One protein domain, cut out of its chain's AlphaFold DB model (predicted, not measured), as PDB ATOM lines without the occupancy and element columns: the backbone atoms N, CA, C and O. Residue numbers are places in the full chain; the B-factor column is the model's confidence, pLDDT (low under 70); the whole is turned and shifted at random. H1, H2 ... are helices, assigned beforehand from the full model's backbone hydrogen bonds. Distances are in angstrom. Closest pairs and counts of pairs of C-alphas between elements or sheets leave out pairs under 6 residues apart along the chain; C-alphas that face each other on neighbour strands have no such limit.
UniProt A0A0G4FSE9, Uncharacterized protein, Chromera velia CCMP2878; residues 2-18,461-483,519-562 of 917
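Overview. This is residues 2 to 18, 461 to 483 and 519 to 562 of the 917 residues of an uncharacterized protein of Chromera velia CCMP2878 (UniProt A0A0G4FSE9). Two long helices, H4 and H2, open as a V from near their first residues; H1 runs in the opening, side by side with H4 and crossing H2, and H3 packs at the closed end, folding back on H4 as a helical hairpin. You have 84 printed residues with four named helices, H1 to H4 in order, and no named strand: the class is all helix, and the packing mostly crossed. The whole is compact, with a radius of gyration of the C-alphas of 13.6 A and spans of 40 by 31 by 21 A.

Arrangement. Start with H4, residues 538 to 562, the longest helix. H1, residues 2 to 17, touches it at a shallow tilt of 19 degrees, opposite ways; the closest C-alphas, of Ser 13 and Glu 546, are 5.5 A apart. H2, residues 461 to 483, touches H4 with residues 464 to 468 alone, the same way at a steep tilt of 48 degrees; the closest C-alphas, of Leu 464 and Cys 538, are 6.4 A apart. Residues 471 to 479 of H2 touch H1 at a steep tilt of 49 degrees, with the C-alphas of Leu 12 and Ala 475 closest at 5.4 A. H3, residues 521 to 534, touches residues 461 to 465 of H2, where the C-alphas of Ala 461 and Arg 529 are closest at 4.6 A. H3 and H4 form a hairpin at 44 degrees, with the C-alphas of Glu 531 and Met 541 closest at 6.5 A. H1 and H3 are apart. Every O i to N i+4 pair is within hydrogen-bond range in H1 and H3, against 17 of 19 in H2 and 20 of 21 in H4.

Along the chain. Find C-alpha 538 at (299.584, 291.574, 383.123); from there H4 runs 36.7 A to C-alpha 562 at (313.545, 258.877, 373.946). From C-alpha 461 at (304.502, 292.647, 391.864), H2 runs 33.7 A to residue 483. H1 is 22.7 A long and H3 20.0 A.

Size, cuts and confidence. The C-alphas of Lys 535 and Ala 562 are the two farthest apart, at 40.9 A. Residues 19 to 460 are not printed, with 21.3 A from C-alpha 18 to C-alpha 461; residues 484 to 518 are not printed either, with 22.3 A from C-alpha 483 to C-alpha 519. The link from H3 to H4 is tight. Mean pLDDT of the printed part is 89.5, and residues 481 to 483 are under 70.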
ATOM      1  N   PHE A   2     301.550 260.573 381.733       86.12
ATOM      2  CA  PHE A   2     302.026 261.554 380.729       86.12
ATOM      3  C   PHE A   2     300.945 262.219 379.849       86.12
ATOM      4  O   PHE A   2     300.951 263.437 379.684       86.12
ATOM      5  N   GLN A   3     299.993 261.451 379.301       86.88
ATOM      6  CA  GLN A   3     298.900 262.023 378.495       86.88
ATOM      7  C   GLN A   3     297.995 262.973 379.297       86.88
ATOM      8  O   GLN A   3     297.492 263.946 378.744       86.88
ATOM      9  N   GLU A   4     297.831 262.727 380.597       87.25
ATOM     10  CA  GLU A   4     296.995 263.541 381.477       87.25
ATOM     11  C   GLU A   4     297.713 264.827 381.908       87.25
ATOM     12  O   GLU A   4     297.115 265.897 381.856       87.25
ATOM     13  N   GLU A   5     299.019 264.767 382.204       88.94
ATOM     14  CA  GLU A   5     299.852 265.970 382.392       88.94
ATOM     15  C   GLU A   5     299.817 266.854 381.131       88.94
ATOM     16  O   GLU A   5     299.591 268.063 381.211       88.94
ATOM     17  N   ARG A   6     299.933 266.246 379.940       90.25
ATOM     18  CA  ARG A   6     299.794 266.952 378.657       90.25
ATOM     19  C   ARG A   6     298.405 267.588 378.491       90.25
ATOM     20  O   ARG A   6     298.320 268.720 378.016       90.25
ATOM     21  N   ARG A   7     297.327 266.896 378.881       89.19
ATOM     22  CA  ARG A   7     295.947 267.415 378.818       89.19
ATOM     23  C   ARG A   7     295.741 268.604 379.761       89.19
ATOM     24  O   ARG A   7     295.187 269.619 379.336       89.19
ATOM     25  N   GLN A   8     296.255 268.514 380.988       89.12
ATOM     26  CA  GLN A   8     296.241 269.601 381.972       89.12
ATOM     27  C   GLN A   8     296.998 270.832 381.466       89.12
ATOM     28  O   GLN A   8     296.453 271.934 381.475       89.12
ATOM     29  N   LEU A   9     298.213 270.650 380.943       90.06
ATOM     30  CA  LEU A   9     299.027 271.739 380.395       90.06
ATOM     31  C   LEU A   9     298.380 272.423 379.178       90.06
ATOM     32  O   LEU A   9     298.445 273.646 379.056       90.06
ATOM     33  N   LEU A  10     297.722 271.670 378.290       89.56
ATOM     34  CA  LEU A  10     296.972 272.249 377.167       89.56
ATOM     35  C   LEU A  10     295.762 273.069 377.646       89.56
ATOM     36  O   LEU A  10     295.528 274.164 377.135       89.56
ATOM     37  N   CYS A  11     295.033 272.577 378.653       87.38
ATOM     38  CA  CYS A  11     293.928 273.307 379.281       87.38
ATOM     39  C   CYS A  11     294.417 274.596 379.970       87.38
ATOM     40  O   CYS A  11     293.847 275.668 379.764       87.38
ATOM     41  N   LEU A  12     295.535 274.518 380.698       88.44
ATOM     42  CA  LEU A  12     296.180 275.657 381.348       88.44
ATOM     43  C   LEU A  12     296.657 276.712 380.336       88.44
ATOM     44  O   LEU A  12     296.381 277.892 380.519       88.44
ATOM     45  N   SER A  13     297.296 276.302 379.233       90.12
ATOM     46  CA  SER A  13     297.673 277.206 378.131       90.12
ATOM     47  C   SER A  13     296.452 277.913 377.528       90.12
ATOM     48  O   SER A  13     296.494 279.124 377.310       90.12
ATOM     49  N   ALA A  14     295.341 277.197 377.315       87.62
ATOM     50  CA  ALA A  14     294.101 277.798 376.825       87.62
ATOM     51  C   ALA A  14     293.494 278.802 377.827       87.62
ATOM     52  O   ALA A  14     293.096 279.895 377.425       87.62
ATOM     53  N   SER A  15     293.483 278.479 379.124       86.56
ATOM     54  CA  SER A  15     292.986 279.367 380.188       86.56
ATOM     55  C   SER A  15     293.857 280.621 380.379       86.56
ATOM     56  O   SER A  15     293.345 281.727 380.556       86.56
ATOM     57  N   LEU A  16     295.184 280.494 380.255       86.62
ATOM     58  CA  LEU A  16     296.105 281.637 380.287       86.62
ATOM     59  C   LEU A  16     295.914 282.577 379.083       86.62
ATOM     60  O   LEU A  16     295.984 283.793 379.257       86.62
ATOM     61  N   ARG A  17     295.615 282.038 377.888       83.94
ATOM     62  CA  ARG A  17     295.249 282.840 376.700       83.94
ATOM     63  C   ARG A  17     293.875 283.487 376.797       83.94
ATOM     64  O   ARG A  17     293.661 284.516 376.159       83.94
ATOM     65  N   ALA A  18     292.937 282.875 377.519       79.88
ATOM     66  CA  ALA A  18     291.592 283.410 377.637       79.88
ATOM     67  C   ALA A  18     291.645 284.835 378.209       79.88
ATOM     68  O   ALA A  18     292.259 285.107 379.254       79.88
ATOM     69  N   ALA A 461     303.993 294.019 391.879       97.00
ATOM     70  CA  ALA A 461     304.502 292.647 391.864       97.00
ATOM     71  C   ALA A 461     303.602 291.666 392.641       97.00
ATOM     72  O   ALA A 461     303.343 290.560 392.174       97.00
ATOM     73  N   ALA A 462     303.078 292.084 393.801       96.75
ATOM     74  CA  ALA A 462     302.162 291.269 394.597       96.75
ATOM     75  C   ALA A 462     300.850 291.004 393.842       96.75
ATOM     76  O   ALA A 462     300.408 289.861 393.747       96.75
ATOM     77  N   THR A 463     300.276 292.041 393.225       96.19
ATOM     78  CA  THR A 463     299.051 291.920 392.424       96.19
ATOM     79  C   THR A 463     299.249 291.035 391.193       96.19
ATOM     80  O   THR A 463     298.403 290.197 390.888       96.19
ATOM     81  N   LEU A 464     300.375 291.187 390.494       96.31
ATOM     82  CA  LEU A 464     300.745 290.362 389.344       96.31
ATOM     83  C   LEU A 464     300.882 288.875 389.719       96.31
ATOM     84  O   LEU A 464     300.329 288.014 389.024       96.31
ATOM     85  N   LYS A 465     301.549 288.581 390.846       95.69
ATOM     86  CA  LYS A 465     301.630 287.233 391.430       95.69
ATOM     87  C   LYS A 465     300.226 286.691 391.716       95.69
ATOM     88  O   LYS A 465     299.887 285.619 391.227       95.69
ATOM     89  N   GLU A 466     299.382 287.458 392.407       94.81
ATOM     90  CA  GLU A 466     298.011 287.064 392.763       94.81
ATOM     91  C   GLU A 466     297.130 286.763 391.534       94.81
ATOM     92  O   GLU A 466     296.446 285.736 391.507       94.81
ATOM     93  N   ILE A 467     297.164 287.614 390.497       93.75
ATOM     94  CA  ILE A 467     296.407 287.411 389.248       93.75
ATOM     95  C   ILE A 467     296.818 286.100 388.573       93.75
ATOM     96  O   ILE A 467     295.953 285.323 388.152       93.75
ATOM     97  N   CYS A 468     298.124 285.849 388.457       92.81
ATOM     98  CA  CYS A 468     298.618 284.635 387.821       92.81
ATOM     99  C   CYS A 468     298.285 283.402 388.659       92.81
ATOM    100  O   CYS A 468     297.715 282.463 388.110       92.81
ATOM    101  N   THR A 469     298.529 283.423 389.973       92.69
ATOM    102  CA  THR A 469     298.163 282.325 390.880       92.69
ATOM    103  C   THR A 469     296.676 281.988 390.768       92.69
ATOM    104  O   THR A 469     296.336 280.830 390.541       92.69
ATOM    105  N   LYS A 470     295.779 282.985 390.818       90.94
ATOM    106  CA  LYS A 470     294.330 282.757 390.680       90.94
ATOM    107  C   LYS A 470     293.949 282.175 389.317       90.94
ATOM    108  O   LYS A 470     293.223 281.189 389.276       90.94
ATOM    109  N   ARG A 471     294.476 282.704 388.204       89.56
ATOM    110  CA  ARG A 471     294.223 282.138 386.859       89.56
ATOM    111  C   ARG A 471     294.725 280.699 386.719       89.56
ATOM    112  O   ARG A 471     294.044 279.878 386.108       89.56
ATOM    113  N   ILE A 472     295.896 280.400 387.278       89.44
ATOM    114  CA  ILE A 472     296.507 279.068 387.262       89.44
ATOM    115  C   ILE A 472     295.674 278.084 388.109       89.44
ATOM    116  O   ILE A 472     295.406 276.973 387.649       89.44
ATOM    117  N   LEU A 473     295.190 278.504 389.286       88.88
ATOM    118  CA  LEU A 473     294.283 277.718 390.136       88.88
ATOM    119  C   LEU A 473     292.937 277.445 389.450       88.88
ATOM    120  O   LEU A 473     292.574 276.282 389.290       88.88
ATOM    121  N   THR A 474     292.249 278.474 388.943       86.06
ATOM    122  CA  THR A 474     290.971 278.307 388.225       86.06
ATOM    123  C   THR A 474     291.113 277.374 387.016       86.06
ATOM    124  O   THR A 474     290.236 276.552 386.757       86.06
ATOM    125  N   ALA A 475     292.239 277.428 386.295       84.69
ATOM    126  CA  ALA A 475     292.510 276.500 385.197       84.69
ATOM    127  C   ALA A 475     292.616 275.028 385.651       84.69
ATOM    128  O   ALA A 475     292.178 274.135 384.924       84.69
ATOM    129  N   ALA A 476     293.162 274.763 386.843       83.50
ATOM    130  CA  ALA A 476     293.199 273.417 387.417       83.50
ATOM    131  C   ALA A 476     291.834 272.971 387.973       83.50
ATOM    132  O   ALA A 476     291.449 271.813 387.796       83.50
ATOM    133  N   GLU A 477     291.065 273.879 388.577       85.56
ATOM    134  CA  GLU A 477     289.709 273.600 389.078       85.56
ATOM    135  C   GLU A 477     288.764 273.178 387.940       85.56
ATOM    136  O   GLU A 477     288.131 272.118 388.019       85.56
ATOM    137  N   CYS A 478     288.755 273.923 386.824       78.44
ATOM    138  CA  CYS A 478     288.001 273.565 385.613       78.44
ATOM    139  C   CYS A 478     288.340 272.154 385.095       78.44
ATOM    140  O   CYS A 478     287.487 271.460 384.532       78.44
ATOM    141  N   HIS A 479     289.579 271.709 385.304       73.69
ATOM    142  CA  HIS A 479     290.017 270.377 384.921       73.69
ATOM    143  C   HIS A 479     289.516 269.292 385.893       73.69
ATOM    144  O   HIS A 479     289.023 268.260 385.433       73.69
ATOM    145  N   SER A 480     289.580 269.511 387.215       76.19
ATOM    146  CA  SER A 480     289.108 268.524 388.210       76.19
ATOM    147  C   SER A 480     287.631 268.141 388.051       76.19
ATOM    148  O   SER A 480     287.293 266.957 388.128       76.19
ATOM    149  N   ILE A 481     286.775 269.111 387.706       68.00
ATOM    150  CA  ILE A 481     285.339 268.909 387.433       68.00
ATOM    151  C   ILE A 481     285.120 267.961 386.235       68.00
ATOM    152  O   ILE A 481     284.170 267.175 386.198       68.00
ATOM    153  N   SER A 482     286.033 267.989 385.259       61.78
ATOM    154  CA  SER A 482     285.968 267.115 384.082       61.78
ATOM    155  C   SER A 482     286.353 265.665 384.401       61.78
ATOM    156  O   SER A 482     285.842 264.746 383.766       61.78
ATOM    157  N   THR A 483     287.245 265.433 385.371       58.81
ATOM    158  CA  THR A 483     287.727 264.080 385.713       58.81
ATOM    159  C   THR A 483     286.786 263.299 386.628       58.81
ATOM    160  O   THR A 483     286.646 262.087 386.453       58.81
ATOM    161  N   PHE A 519     305.086 275.849 388.622       88.19
ATOM    162  CA  PHE A 519     305.395 277.192 389.088       88.19
ATOM    163  C   PHE A 519     305.792 277.126 390.559       88.19
ATOM    164  O   PHE A 519     304.949 277.182 391.452       88.19
ATOM    165  N   ALA A 520     307.099 277.038 390.812       91.19
ATOM    166  CA  ALA A 520     307.629 277.336 392.134       91.19
ATOM    167  C   ALA A 520     307.235 278.776 392.503       91.19
ATOM    168  O   ALA A 520     307.452 279.698 391.713       91.19
ATOM    169  N   ASP A 521     306.669 278.976 393.693       92.12
ATOM    170  CA  ASP A 521     306.077 280.261 394.091       92.12
ATOM    171  C   ASP A 521     307.082 281.431 394.013       92.12
ATOM    172  O   ASP A 521     306.760 282.513 393.520       92.12
ATOM    173  N   GLY A 522     308.347 281.171 394.365       94.06
ATOM    174  CA  GLY A 522     309.450 282.122 394.197       94.06
ATOM    175  C   GLY A 522     309.770 282.468 392.736       94.06
ATOM    176  O   GLY A 522     310.092 283.614 392.441       94.06
ATOM    177  N   ALA A 523     309.627 281.533 391.790       93.00
ATOM    178  CA  ALA A 523     309.840 281.810 390.365       93.00
ATOM    179  C   ALA A 523     308.709 282.676 389.780       93.00
ATOM    180  O   ALA A 523     308.967 283.593 388.991       93.00
ATOM    181  N   LEU A 524     307.465 282.432 390.209       94.31
ATOM    182  CA  LEU A 524     306.326 283.279 389.851       94.31
ATOM    183  C   LEU A 524     306.487 284.686 390.444       94.31
ATOM    184  O   LEU A 524     306.248 285.674 389.751       94.31
ATOM    185  N   GLU A 525     306.959 284.785 391.688       95.56
ATOM    186  CA  GLU A 525     307.231 286.061 392.346       95.56
ATOM    187  C   GLU A 525     308.376 286.848 391.695       95.56
ATOM    188  O   GLU A 525     308.217 288.042 391.444       95.56
ATOM    189  N   LEU A 526     309.502 286.210 391.364       95.50
ATOM    190  CA  LEU A 526     310.604 286.856 390.638       95.50
ATOM    191  C   LEU A 526     310.145 287.372 389.267       95.50
ATOM    192  O   LEU A 526     310.480 288.495 388.885       95.50
ATOM    193  N   THR A 527     309.321 286.596 388.559       93.94
ATOM    194  CA  THR A 527     308.720 287.013 387.281       93.94
ATOM    195  C   THR A 527     307.779 288.207 387.471       93.94
ATOM    196  O   THR A 527     307.858 289.179 386.720       93.94
ATOM    197  N   ALA A 528     306.937 288.181 388.509       95.50
ATOM    198  CA  ALA A 528     306.028 289.275 388.842       95.50
ATOM    199  C   ALA A 528     306.774 290.561 389.236       95.50
ATOM    200  O   ALA A 528     306.411 291.643 388.778       95.50
ATOM    201  N   ARG A 529     307.842 290.453 390.041       95.12
ATOM    202  CA  ARG A 529     308.733 291.571 390.400       95.12
ATOM    203  C   ARG A 529     309.382 292.167 389.151       95.12
ATOM    204  O   ARG A 529     309.278 293.372 388.941       95.12
ATOM    205  N   LYS A 530     309.966 291.328 388.287       96.12
ATOM    206  CA  LYS A 530     310.600 291.759 387.031       96.12
ATOM    207  C   LYS A 530     309.627 292.508 386.120       96.12
ATOM    208  O   LYS A 530     309.984 293.562 385.598       96.12
ATOM    209  N   GLU A 531     308.405 292.004 385.941       95.44
ATOM    210  CA  GLU A 531     307.450 292.637 385.025       95.44
ATOM    211  C   GLU A 531     306.776 293.880 385.622       95.44
ATOM    212  O   GLU A 531     306.587 294.867 384.905       95.44
ATOM    213  N   ALA A 532     306.520 293.904 386.935       94.19
ATOM    214  CA  ALA A 532     306.103 295.112 387.652       94.19
ATOM    215  C   ALA A 532     307.133 296.244 387.514       94.19
ATOM    216  O   ALA A 532     306.753 297.380 387.236       94.19
ATOM    217  N   SER A 533     308.429 295.933 387.627       92.75
ATOM    218  CA  SER A 533     309.513 296.908 387.445       92.75
ATOM    219  C   SER A 533     309.675 297.403 386.001       92.75
ATOM    220  O   SER A 533     310.202 298.493 385.801       92.75
ATOM    221  N   ARG A 534     309.246 296.627 384.992       93.44
ATOM    222  CA  ARG A 534     309.330 297.015 383.570       93.44
ATOM    223  C   ARG A 534     308.138 297.857 383.114       93.44
ATOM    224  O   ARG A 534     308.336 298.886 382.473       93.44
ATOM    225  N   LYS A 535     306.914 297.383 383.375       91.06
ATOM    226  CA  LYS A 535     305.654 297.976 382.872       91.06
ATOM    227  C   LYS A 535     304.443 297.762 383.784       91.06
ATOM    228  O   LYS A 535     303.457 298.479 383.658       91.06
ATOM    229  N   GLY A 536     304.448 296.728 384.627       92.56
ATOM    230  CA  GLY A 536     303.233 296.260 385.302       92.56
ATOM    231  C   GLY A 536     302.159 295.748 384.331       92.56
ATOM    232  O   GLY A 536     300.969 295.867 384.631       92.56
ATOM    233  N   ASP A 537     302.557 295.209 383.170       93.62
ATOM    234  CA  ASP A 537     301.649 294.661 382.155       93.62
ATOM    235  C   ASP A 537     301.316 293.188 382.467       93.62
ATOM    236  O   ASP A 537     302.147 292.283 382.355       93.62
ATOM    237  N   CYS A 538     300.058 292.927 382.833       94.19
ATOM    238  CA  CYS A 538     299.584 291.574 383.123       94.19
ATOM    239  C   CYS A 538     299.571 290.659 381.880       94.19
ATOM    240  O   CYS A 538     299.668 289.439 382.023       94.19
ATOM    241  N   ARG A 539     299.452 291.201 380.661       93.25
ATOM    242  CA  ARG A 539     299.466 290.421 379.409       93.25
ATOM    243  C   ARG A 539     300.855 289.844 379.146       93.25
ATOM    244  O   ARG A 539     300.952 288.680 378.764       93.25
ATOM    245  N   GLU A 540     301.913 290.626 379.375       94.12
ATOM    246  CA  GLU A 540     303.298 290.166 379.188       94.12
ATOM    247  C   GLU A 540     303.639 289.075 380.221       94.12
ATOM    248  O   GLU A 540     304.115 288.006 379.839       94.12
ATOM    249  N   MET A 541     303.240 289.244 381.491       94.69
ATOM    250  CA  MET A 541     303.392 288.188 382.506       94.69
ATOM    251  C   MET A 541     302.600 286.909 382.177       94.69
ATOM    252  O   MET A 541     303.145 285.809 382.277       94.69
ATOM    253  N   LEU A 542     301.338 287.017 381.743       93.44
ATOM    254  CA  LEU A 542     300.553 285.841 381.344       93.44
ATOM    255  C   LEU A 542     301.154 285.142 380.119       93.44
ATOM    256  O   LEU A 542     301.136 283.914 380.064       93.44
ATOM    257  N   SER A 543     301.745 285.892 379.182       93.62
ATOM    258  CA  SER A 543     302.495 285.317 378.059       93.62
ATOM    259  C   SER A 543     303.718 284.526 378.532       93.62
ATOM    260  O   SER A 543     303.937 283.422 378.036       93.62
ATOM    261  N   LEU A 544     304.470 285.023 379.522       93.44
ATOM    262  CA  LEU A 544     305.602 284.296 380.115       93.44
ATOM    263  C   LEU A 544     305.150 282.993 380.797       93.44
ATOM    264  O   LEU A 544     305.726 281.935 380.532       93.44
ATOM    265  N   CYS A 545     304.073 283.031 381.589       92.50
ATOM    266  CA  CYS A 545     303.469 281.823 382.168       92.50
ATOM    267  C   CYS A 545     303.061 280.818 381.073       92.50
ATOM    268  O   CYS A 545     303.292 279.615 381.192       92.50
ATOM    269  N   GLU A 546     302.493 281.303 379.968       93.31
ATOM    270  CA  GLU A 546     302.062 280.464 378.850       93.31
ATOM    271  C   GLU A 546     303.239 279.884 378.043       93.31
ATOM    272  O   GLU A 546     303.161 278.764 377.535       93.31
ATOM    273  N   GLN A 547     304.348 280.619 377.930       93.50
ATOM    274  CA  GLN A 547     305.599 280.139 377.334       93.50
ATOM    275  C   GLN A 547     306.240 279.039 378.192       93.50
ATOM    276  O   GLN A 547     306.642 278.015 377.639       93.50
ATOM    277  N   ALA A 548     306.242 279.177 379.523       92.19
ATOM    278  CA  ALA A 548     306.700 278.124 380.436       92.19
ATOM    279  C   ALA A 548     305.871 276.829 380.286       92.19
ATOM    280  O   ALA A 548     306.430 275.737 380.151       92.19
ATOM    281  N   VAL A 549     304.540 276.949 380.192       91.38
ATOM    282  CA  VAL A 549     303.632 275.816 379.923       91.38
ATOM    283  C   VAL A 549     303.930 275.154 378.570       91.38
ATOM    284  O   VAL A 549     303.985 273.923 378.488       91.38
ATOM    285  N   ARG A 550     304.183 275.937 377.507       91.50
ATOM    286  CA  ARG A 550     304.604 275.395 376.198       91.50
ATOM    287  C   ARG A 550     305.961 274.685 376.259       91.50
ATOM    288  O   ARG A 550     306.095 273.616 375.670       91.50
ATOM    289  N   ALA A 551     306.944 275.244 376.963       92.06
ATOM    290  CA  ALA A 551     308.265 274.631 377.110       92.06
ATOM    291  C   ALA A 551     308.165 273.261 377.804       92.06
ATOM    292  O   ALA A 551     308.722 272.273 377.316       92.06
ATOM    293  N   ARG A 552     307.351 273.162 378.867       91.75
ATOM    294  CA  ARG A 552     307.044 271.880 379.517       91.75
ATOM    295  C   ARG A 552     306.382 270.893 378.549       91.75
ATOM    296  O   ARG A 552     306.852 269.762 378.441       91.75
ATOM    297  N   LEU A 553     305.356 271.311 377.801       90.56
ATOM    298  CA  LEU A 553     304.702 270.476 376.776       90.56
ATOM    299  C   LEU A 553     305.688 269.934 375.724       90.56
ATOM    300  O   LEU A 553     305.574 268.773 375.318       90.56
ATOM    301  N   GLY A 554     306.668 270.745 375.317       92.25
ATOM    302  CA  GLY A 554     307.768 270.317 374.449       92.25
ATOM    303  C   GLY A 554     308.612 269.214 375.091       92.25
ATOM    304  O   GLY A 554     308.778 268.152 374.493       92.25
ATOM    305  N   SER A 555     309.058 269.418 376.337       92.38
ATOM    306  CA  SER A 555     309.891 268.443 377.066       92.38
ATOM    307  C   SER A 555     309.208 267.087 377.302       92.38
ATOM    308  O   SER A 555     309.848 266.042 377.198       92.38
ATOM    309  N   LEU A 556     307.890 267.071 377.541       89.19
ATOM    310  CA  LEU A 556     307.118 265.827 377.669       89.19
ATOM    311  C   LEU A 556     307.001 265.085 376.329       89.19
ATOM    312  O   LEU A 556     306.946 263.856 376.295       89.19
ATOM    313  N   SER A 557     306.979 265.827 375.219       90.69
ATOM    314  CA  SER A 557     306.904 265.254 373.873       90.69
ATOM    315  C   SER A 557     308.234 264.621 373.449       90.69
ATOM    316  O   SER A 557     308.221 263.557 372.832       90.69
ATOM    317  N   SER A 558     309.378 265.214 373.812       91.56
ATOM    318  CA  SER A 558     310.699 264.624 373.549       91.56
ATOM    319  C   SER A 558     311.016 263.439 374.467       91.56
ATOM    320  O   SER A 558     311.565 262.445 373.991       91.56
ATOM    321  N   ALA A 559     310.619 263.483 375.745       87.69
ATOM    322  CA  ALA A 559     310.792 262.361 376.675       87.69
ATOM    323  C   ALA A 559     310.109 261.074 376.165       87.69
ATOM    324  O   ALA A 559     310.730 260.013 376.133       87.69
ATOM    325  N   SER A 560     308.874 261.190 375.658       85.38
ATOM    326  CA  SER A 560     308.132 260.059 375.082       85.38
ATOM    327  C   SER A 560     308.805 259.433 373.852       85.38
ATOM    328  O   SER A 560     308.567 258.258 373.576       85.38
ATOM    329  N   LEU A 561     309.611 260.190 373.097       85.81
ATOM    330  CA  LEU A 561     310.359 259.671 371.944       85.81
ATOM    331  C   LEU A 561     311.645 258.957 372.379       85.81
ATOM    332  O   LEU A 561     311.984 257.917 371.818       85.81
ATOM    333  N   ALA A 562     312.332 259.483 373.398       83.56
ATOM    334  CA  ALA A 562     313.545 258.877 373.946       83.56
ATOM    335  C   ALA A 562     313.271 257.514 374.608       83.56
ATOM    336  O   ALA A 562     314.078 256.592 374.489       83.56
TER     337      ALA A 562